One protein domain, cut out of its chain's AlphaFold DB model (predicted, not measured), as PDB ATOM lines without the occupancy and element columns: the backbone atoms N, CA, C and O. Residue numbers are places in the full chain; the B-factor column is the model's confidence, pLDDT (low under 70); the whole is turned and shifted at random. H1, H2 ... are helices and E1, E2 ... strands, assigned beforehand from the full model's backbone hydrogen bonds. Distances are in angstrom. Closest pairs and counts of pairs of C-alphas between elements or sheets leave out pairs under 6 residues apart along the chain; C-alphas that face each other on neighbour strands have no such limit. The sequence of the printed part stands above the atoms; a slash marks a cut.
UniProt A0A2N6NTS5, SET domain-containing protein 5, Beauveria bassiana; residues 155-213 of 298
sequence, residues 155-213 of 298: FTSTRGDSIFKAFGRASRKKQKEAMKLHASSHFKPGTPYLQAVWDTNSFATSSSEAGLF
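AT A GLANCE: This is residues 155 to 213 of the 298 residues of the protein "SET domain-containing protein 5" of Beauveria bassiana (UniProt A0A2N6NTS5). A small antiparallel sheet, E1 - E3 - E2, makes one side of a compact body; H1 sits beside it, and H3 runs directly into E2. H2 meets H3 at a corner, and loop 180 to 192 joins them. Along the chain, 59 printed residues include E1, H1, H2, H3, E2, E3: mixed class, radius of gyration of the C-alphas 11.0 A, spans 27 by 26 by 17 A.

HOW THE PARTS SIT: Start at E3, residues 209 to 212: its antiparallel neighbour E1, residues 156 to 158, has N 157 and O 210 within hydrogen-bond range at 2.9 A. E3 forms a hairpin with E2, residues 202 to 204, with N 203 and O 211 at 2.9 A. H1, residues 163 to 169, is on the sheet, over none of its strands; its closest C-alphas to E1 are those of Ile 163 and Ser 157, 5.8 A. H3, residues 193 to 201, only grazes the sheet. H2, residues 172 to 179, only just touches H3, with 3 pairs of C-alphas within 8 A, the closest Met 179 and Leu 194 at 7.1 A. In H1, H2 and H3 every O i to N i+4 pair is within hydrogen-bond range.

IN THESE COORDINATES: Find C-alpha 156 at (64.626, 2.322, 288.770), where E1 begins. H1, H2 and H3 measure 9.8, 10.6 and 12.3 A; E3 ends at (59.490, -0.236, 285.606).

THE WHOLE: The farthest C-alphas, Pro 189 and Ser 206, are 29.4 A apart. The link H2 to H3 is long; the printed part has no cut, and no printed residue is under 70 in pLDDT.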
ATOM      1  N   PHE A 155      60.429   4.443 287.403       98.19
ATOM      2  CA  PHE A 155      61.526   4.522 288.357       98.19
ATOM      3  C   PHE A 155      62.438   3.309 288.193       98.19
ATOM      4  O   PHE A 155      62.038   2.312 287.589       98.19
ATOM      5  N   THR A 156      63.655   3.416 288.719       97.88
ATOM      6  CA  THR A 156      64.626   2.322 288.770       97.88
ATOM      7  C   THR A 156      64.912   1.930 290.216       97.88
ATOM      8  O   THR A 156      64.717   2.728 291.138       97.88
ATOM      9  N   SER A 157      65.343   0.689 290.414       97.62
ATOM     10  CA  SER A 157      65.804   0.165 291.697       97.62
ATOM     11  C   SER A 157      67.029  -0.706 291.467       97.62
ATOM     12  O   SER A 157      67.025  -1.575 290.590       97.62
ATOM     13  N   THR A 158      68.071  -0.484 292.261       95.31
ATOM     14  CA  THR A 158      69.280  -1.305 292.243       95.31
ATOM     15  C   THR A 158      69.091  -2.571 293.077       95.31
ATOM     16  O   THR A 158      68.237  -2.660 293.963       95.31
ATOM     17  N   ARG A 159      69.908  -3.585 292.798       83.12
ATOM     18  CA  ARG A 159      69.973  -4.832 293.549       83.12
ATOM     19  C   ARG A 159      70.490  -4.530 294.956       83.12
ATOM     20  O   ARG A 159      71.606  -4.046 295.113       83.12
ATOM     21  N   GLY A 160      69.677  -4.829 295.966       81.75
ATOM     22  CA  GLY A 160      69.953  -4.520 297.375       81.75
ATOM     23  C   GLY A 160      69.214  -3.283 297.894       81.75
ATOM     24  O   GLY A 160      69.045  -3.145 299.105       81.75
ATOM     25  N   ASP A 161      68.695  -2.438 297.001       88.62
ATOM     26  CA  ASP A 161      67.774  -1.366 297.364       88.62
ATOM     27  C   ASP A 161      66.339  -1.887 297.500       88.62
ATOM     28  O   ASP A 161      65.914  -2.849 296.860       88.62
ATOM     29  N   SER A 162      65.556  -1.209 298.338       94.69
ATOM     30  CA  SER A 162      64.130  -1.490 298.480       94.69
ATOM     31  C   SER A 162      63.337  -0.807 297.366       94.69
ATOM     32  O   SER A 162      63.307   0.428 297.298       94.69
ATOM     33  N   ILE A 163      62.601  -1.593 296.571       96.88
ATOM     34  CA  ILE A 163      61.701  -1.064 295.534       96.88
ATOM     35  C   ILE A 163      60.654  -0.097 296.111       96.88
ATOM     36  O   ILE A 163      60.273   0.867 295.455       96.88
ATOM     37  N   PHE A 164      60.241  -0.283 297.370       97.50
ATOM     38  CA  PHE A 164      59.288   0.593 298.057       97.50
ATOM     39  C   PHE A 164      59.891   1.971 298.323       97.50
ATOM     40  O   PHE A 164      59.221   2.989 298.157       97.50
ATOM     41  N   LYS A 165      61.183   2.022 298.680       97.31
ATOM     42  CA  LYS A 165      61.912   3.290 298.815       97.31
ATOM     43  C   LYS A 165      62.075   3.962 297.454       97.31
ATOM     44  O   LYS A 165      61.859   5.166 297.354       97.31
ATOM     45  N   ALA A 166      62.414   3.203 296.409       97.56
ATOM     46  CA  ALA A 166      62.527   3.731 295.049       97.56
ATOM     47  C   ALA A 166      61.197   4.315 294.542       97.56
ATOM     48  O   ALA A 166      61.158   5.455 294.077       97.56
ATOM     49  N   PHE A 167      60.094   3.592 294.736       98.12
ATOM     50  CA  PHE A 167      58.739   4.064 294.458       98.12
ATOM     51  C   PHE A 167      58.390   5.317 295.267       98.12
ATOM     52  O   PHE A 167      57.872   6.285 294.712       98.12
ATOM     53  N   GLY A 168      58.732   5.350 296.560       97.81
ATOM     54  CA  GLY A 168      58.523   6.507 297.433       97.81
ATOM     55  C   GLY A 168      59.237   7.778 296.959       97.81
ATOM     56  O   GLY A 168      58.711   8.874 297.147       97.81
ATOM     57  N   ARG A 169      60.392   7.640 296.290       97.06
ATOM     58  CA  ARG A 169      61.137   8.749 295.666       97.06
ATOM     59  C   ARG A 169      60.564   9.189 294.314       97.06
ATOM     60  O   ARG A 169      60.875  10.285 293.853       97.06
ATOM     61  N   ALA A 170      59.758   8.357 293.654       97.50
ATOM     62  CA  ALA A 170      59.144   8.703 292.377       97.50
ATOM     63  C   ALA A 170      58.057   9.781 292.549       97.50
ATOM     64  O   ALA A 170      57.386   9.864 293.575       97.50
ATOM     65  N   SER A 171      57.837  10.599 291.514       98.25
ATOM     66  CA  SER A 171      56.763  11.606 291.544       98.25
ATOM     67  C   SER A 171      55.379  10.962 291.710       98.25
ATOM     68  O   SER A 171      55.144   9.849 291.237       98.25
ATOM     69  N   ARG A 172      54.417  11.700 292.282       98.19
ATOM     70  CA  ARG A 172      53.032  11.223 292.464       98.19
ATOM     71  C   ARG A 172      52.371  10.753 291.166       98.19
ATOM     72  O   ARG A 172      51.656   9.757 291.179       98.19
ATOM     73  N   LYS A 173      52.650  11.425 290.040       98.31
ATOM     74  CA  LYS A 173      52.167  11.002 288.715       98.31
ATOM     75  C   LYS A 173      52.691   9.608 288.369       98.31
ATOM     76  O   LYS A 173      51.909   8.730 288.034       98.31
ATOM     77  N   LYS A 174      54.000   9.389 288.511       98.25
ATOM     78  CA  LYS A 174      54.630   8.097 288.212       98.25
ATOM     79  C   LYS A 174      54.187   6.989 289.170       98.25
ATOM     80  O   LYS A 174      53.952   5.877 288.720       98.25
ATOM     81  N   GLN A 175      54.012   7.301 290.455       98.38
ATOM     82  CA  GLN A 175      53.433   6.371 291.428       98.38
ATOM     83  C   GLN A 175      52.029   5.930 291.002       98.38
ATOM     84  O   GLN A 175      51.745   4.738 290.966       98.38
ATOM     85  N   LYS A 176      51.165   6.881 290.622       98.12
ATOM     86  CA  LYS A 176      49.807   6.583 290.153       98.12
ATOM     87  C   LYS A 176      49.812   5.707 288.901       98.12
ATOM     88  O   LYS A 176      49.029   4.771 288.843       98.12
ATOM     89  N   GLU A 177      50.676   5.989 287.925       98.06
ATOM     90  CA  GLU A 177      50.786   5.153 286.720       98.06
ATOM     91  C   GLU A 177      51.292   3.743 287.036       98.06
ATOM     92  O   GLU A 177      50.718   2.776 286.546       98.06
ATOM     93  N   ALA A 178      52.292   3.602 287.910       97.75
ATOM     94  CA  ALA A 178      52.784   2.293 288.330       97.75
ATOM     95  C   ALA A 178      51.674   1.444 288.973       97.75
ATOM     96  O   ALA A 178      51.533   0.274 288.643       97.75
ATOM     97  N   MET A 179      50.828   2.036 289.824       97.62
ATOM     98  CA  MET A 179      49.755   1.296 290.506       97.62
ATOM     99  C   MET A 179      48.586   0.897 289.590       97.62
ATOM    100  O   MET A 179      47.760   0.086 289.998       97.62
ATOM    101  N   LYS A 180      48.507   1.429 288.362       96.25
ATOM    102  CA  LYS A 180      47.544   0.975 287.340       96.25
ATOM    103  C   LYS A 180      48.019  -0.261 286.579       96.25
ATOM    104  O   LYS A 180      47.237  -0.845 285.833       96.25
ATOM    105  N   LEU A 181      49.302  -0.605 286.685       95.88
ATOM    106  CA  LEU A 181      49.848  -1.754 285.980       95.88
ATOM    107  C   LEU A 181      49.308  -3.051 286.573       95.88
ATOM    108  O   LEU A 181      48.962  -3.132 287.752       95.88
ATOM    109  N   HIS A 182      49.264  -4.066 285.719       92.81
ATOM    110  CA  HIS A 182      48.860  -5.403 286.109       92.81
ATOM    111  C   HIS A 182      49.877  -6.008 287.084       92.81
ATOM    112  O   HIS A 182      51.080  -5.982 286.823       92.81
ATOM    113  N   ALA A 183      49.375  -6.568 288.179       92.38
ATOM    114  CA  ALA A 183      50.111  -7.451 289.066       92.38
ATOM    115  C   ALA A 183      49.696  -8.889 288.745       92.38
ATOM    116  O   ALA A 183      48.516  -9.219 288.884       92.38
ATOM    117  N   SER A 184      50.644  -9.723 288.310       88.69
ATOM    118  CA  SER A 184      50.358 -11.131 288.037       88.69
ATOM    119  C   SER A 184      49.850 -11.835 289.296       88.69
ATOM    120  O   SER A 184      50.415 -11.686 290.380       88.69
ATOM    121  N   SER A 185      48.795 -12.635 289.149       85.00
ATOM    122  CA  SER A 185      48.281 -13.499 290.218       85.00
ATOM    123  C   SER A 185      49.133 -14.752 290.436       85.00
ATOM    124  O   SER A 185      48.823 -15.545 291.317       85.00
ATOM    125  N   HIS A 186      50.191 -14.942 289.637       84.06
ATOM    126  CA  HIS A 186      51.159 -16.033 289.796       84.06
ATOM    127  C   HIS A 186      51.968 -15.924 291.096       84.06
ATOM    128  O   HIS A 186      52.479 -16.919 291.601       84.06
ATOM    129  N   PHE A 187      52.093 -14.720 291.659       82.44
ATOM    130  CA  PHE A 187      52.848 -14.527 292.894       82.44
ATOM    131  C   PHE A 187      52.080 -15.008 294.127       82.44
ATOM    132  O   PHE A 187      50.852 -14.941 294.194       82.44
ATOM    133  N   LYS A 188      52.832 -15.440 295.147       81.50
ATOM    134  CA  LYS A 188      52.293 -15.938 296.420       81.50
ATOM    135  C   LYS A 188      51.244 -14.992 297.026       81.50
ATOM    136  O   LYS A 188      51.491 -13.779 297.072       81.50
ATOM    137  N   PRO A 189      50.165 -15.527 297.630       84.31
ATOM    138  CA  PRO A 189      49.309 -14.752 298.520       84.31
ATOM    139  C   PRO A 189      50.136 -14.035 299.595       84.31
ATOM    140  O   PRO A 189      51.043 -14.617 300.188       84.31
ATOM    141  N   GLY A 190      49.853 -12.753 299.815       87.75
ATOM    142  CA  GLY A 190      50.630 -11.901 300.723       87.75
ATOM    143  C   GLY A 190      51.841 -11.214 300.083       87.75
ATOM    144  O   GLY A 190      52.443 -10.351 300.723       87.75
ATOM    145  N   THR A 191      52.175 -11.512 298.818       91.25
ATOM    146  CA  THR A 191      53.135 -10.697 298.057       91.25
ATOM    147  C   THR A 191      52.613  -9.263 297.990       91.25
ATOM    148  O   THR A 191      51.478  -9.048 297.553       91.25
ATOM    149  N   PRO A 192      53.398  -8.253 298.406       94.94
ATOM    150  CA  PRO A 192      52.948  -6.874 298.326       94.94
ATOM    151  C   PRO A 192      52.601  -6.499 296.884       94.94
ATOM    152  O   PRO A 192      53.384  -6.757 295.971       94.94
ATOM    153  N   TYR A 193      51.472  -5.820 296.681       95.44
ATOM    154  CA  TYR A 193      50.984  -5.471 295.343       95.44
ATOM    155  C   TYR A 193      52.042  -4.769 294.476       95.44
ATOM    156  O   TYR A 193      52.229  -5.113 293.315       95.44
ATOM    157  N   LEU A 194      52.795  -3.826 295.055       96.88
ATOM    158  CA  LEU A 194      53.864  -3.122 294.340       96.88
ATOM    159  C   LEU A 194      55.000  -4.059 293.892       96.88
ATOM    160  O   LEU A 194      55.571  -3.838 292.829       96.88
ATOM    161  N   GLN A 195      55.320  -5.086 294.683       95.50
ATOM    162  CA  GLN A 195      56.316  -6.095 294.319       95.50
ATOM    163  C   GLN A 195      55.818  -6.927 293.137       95.50
ATOM    164  O   GLN A 195      56.518  -7.032 292.140       95.50
ATOM    165  N   ALA A 196      54.567  -7.391 293.184       94.81
ATOM    166  CA  ALA A 196      53.957  -8.116 292.072       94.81
ATOM    167  C   ALA A 196      53.884  -7.270 290.784       94.81
ATOM    168  O   ALA A 196      54.198  -7.758 289.699       94.81
ATOM    169  N   VAL A 197      53.537  -5.979 290.885       96.50
ATOM    170  CA  VAL A 197      53.608  -5.034 289.754       96.50
ATOM    171  C   VAL A 197      55.031  -4.934 289.209       96.50
ATOM    172  O   VAL A 197      55.227  -4.971 287.993       96.50
ATOM    173  N   TRP A 198      56.021  -4.783 290.090       96.75
ATOM    174  CA  TRP A 198      57.420  -4.659 289.701       96.75
ATOM    175  C   TRP A 198      57.913  -5.902 288.964       96.75
ATOM    176  O   TRP A 198      58.416  -5.789 287.850       96.75
ATOM    177  N   ASP A 199      57.700  -7.083 289.533       93.00
ATOM    178  CA  ASP A 199      58.167  -8.345 288.958       93.00
ATOM    179  C   ASP A 199      57.453  -8.682 287.638       93.00
ATOM    180  O   ASP A 199      58.037  -9.316 286.767       93.00
ATOM    181  N   THR A 200      56.222  -8.189 287.443       93.25
ATOM    182  CA  THR A 200      55.469  -8.380 286.190       93.25
ATOM    183  C   THR A 200      55.915  -7.436 285.066       93.25
ATOM    184  O   THR A 200      55.846  -7.804 283.900       93.25
ATOM    185  N   ASN A 201      56.317  -6.196 285.376       96.94
ATOM    186  CA  ASN A 201      56.449  -5.128 284.366       96.94
ATOM    187  C   ASN A 201      57.850  -4.488 284.315       96.94
ATOM    188  O   ASN A 201      58.023  -3.422 283.709       96.94
ATOM    189  N   SER A 202      58.840  -5.063 285.004       97.00
ATOM    190  CA  SER A 202      60.196  -4.517 285.039       97.00
ATOM    191  C   SER A 202      61.128  -5.174 284.029       97.00
ATOM    192  O   SER A 202      60.974  -6.329 283.643       97.00
ATOM    193  N   PHE A 203      62.128  -4.405 283.608       97.06
ATOM    194  CA  PHE A 203      63.203  -4.859 282.738       97.06
ATOM    195  C   PHE A 203      64.547  -4.498 283.359       97.06
ATOM    196  O   PHE A 203      64.690  -3.440 283.978       97.06
ATOM    197  N   ALA A 204      65.546  -5.354 283.152       95.31
ATOM    198  CA  ALA A 204      66.918  -5.055 283.538       95.31
ATOM    199  C   ALA A 204      67.432  -3.825 282.770       95.31
ATOM    200  O   ALA A 204      67.339  -3.758 281.545       95.31
ATOM    201  N   THR A 205      67.986  -2.860 283.499       96.25
ATOM    202  CA  THR A 205      68.655  -1.665 282.956       96.25
ATOM    203  C   THR A 205      70.175  -1.777 283.071       96.25
ATOM    204  O   THR A 205      70.915  -1.094 282.370       96.25
ATOM    205  N   SER A 206      70.660  -2.670 283.935       94.31
ATOM    206  CA  SER A 206      72.054  -3.108 284.012       94.31
ATOM    207  C   SER A 206      72.130  -4.493 284.670       94.31
ATOM    208  O   SER A 206      71.105  -5.117 284.945       94.31
ATOM    209  N   SER A 207      73.335  -4.986 284.966       90.75
ATOM    210  CA  SER A 207      73.525  -6.241 285.709       90.75
ATOM    211  C   SER A 207      73.045  -6.183 287.167       90.75
ATOM    212  O   SER A 207      72.872  -7.225 287.802       90.75
ATOM    213  N   SER A 208      72.840  -4.985 287.717       93.50
ATOM    214  CA  SER A 208      72.451  -4.769 289.112       93.50
ATOM    215  C   SER A 208      71.332  -3.741 289.273       93.50
ATOM    216  O   SER A 208      71.101  -3.272 290.381       93.50
ATOM    217  N   GLU A 209      70.618  -3.389 288.206       96.00
ATOM    218  CA  GLU A 209      69.501  -2.444 288.247       96.00
ATOM    219  C   GLU A 209      68.388  -2.902 287.301       96.00
ATOM    220  O   GLU A 209      68.653  -3.451 286.229       96.00
ATOM    221  N   ALA A 210      67.145  -2.657 287.704       97.50
ATOM    222  CA  ALA A 210      65.975  -2.782 286.851       97.50
ATOM    223  C   ALA A 210      65.119  -1.511 286.913       97.50
ATOM    224  O   ALA A 210      65.221  -0.707 287.847       97.50
ATOM    225  N   GLY A 211      64.268  -1.333 285.906       98.12
ATOM    226  CA  GLY A 211      63.318  -0.231 285.794       98.12
ATOM    227  C   GLY A 211      61.912  -0.726 285.485       98.12
ATOM    228  O   GLY A 211      61.748  -1.793 284.902       98.12
ATOM    229  N   LEU A 212      60.903   0.057 285.870       98.50
ATOM    230  CA  LEU A 212      59.490  -0.236 285.606       98.50
ATOM    231  C   LEU A 212      59.011   0.461 284.322       98.50
ATOM    232  O   LEU A 212      59.075   1.694 284.252       98.50
ATOM    233  N   PHE A 213      58.493  -0.303 283.355       98.50
ATOM    234  CA  PHE A 213      58.182   0.179 282.000       98.50
ATOM    235  C   PHE A 213      56.749  -0.194 281.555       98.50
ATOM    236  O   PHE A 213      56.502  -1.329 281.148       98.50
TER     237      PHE A 213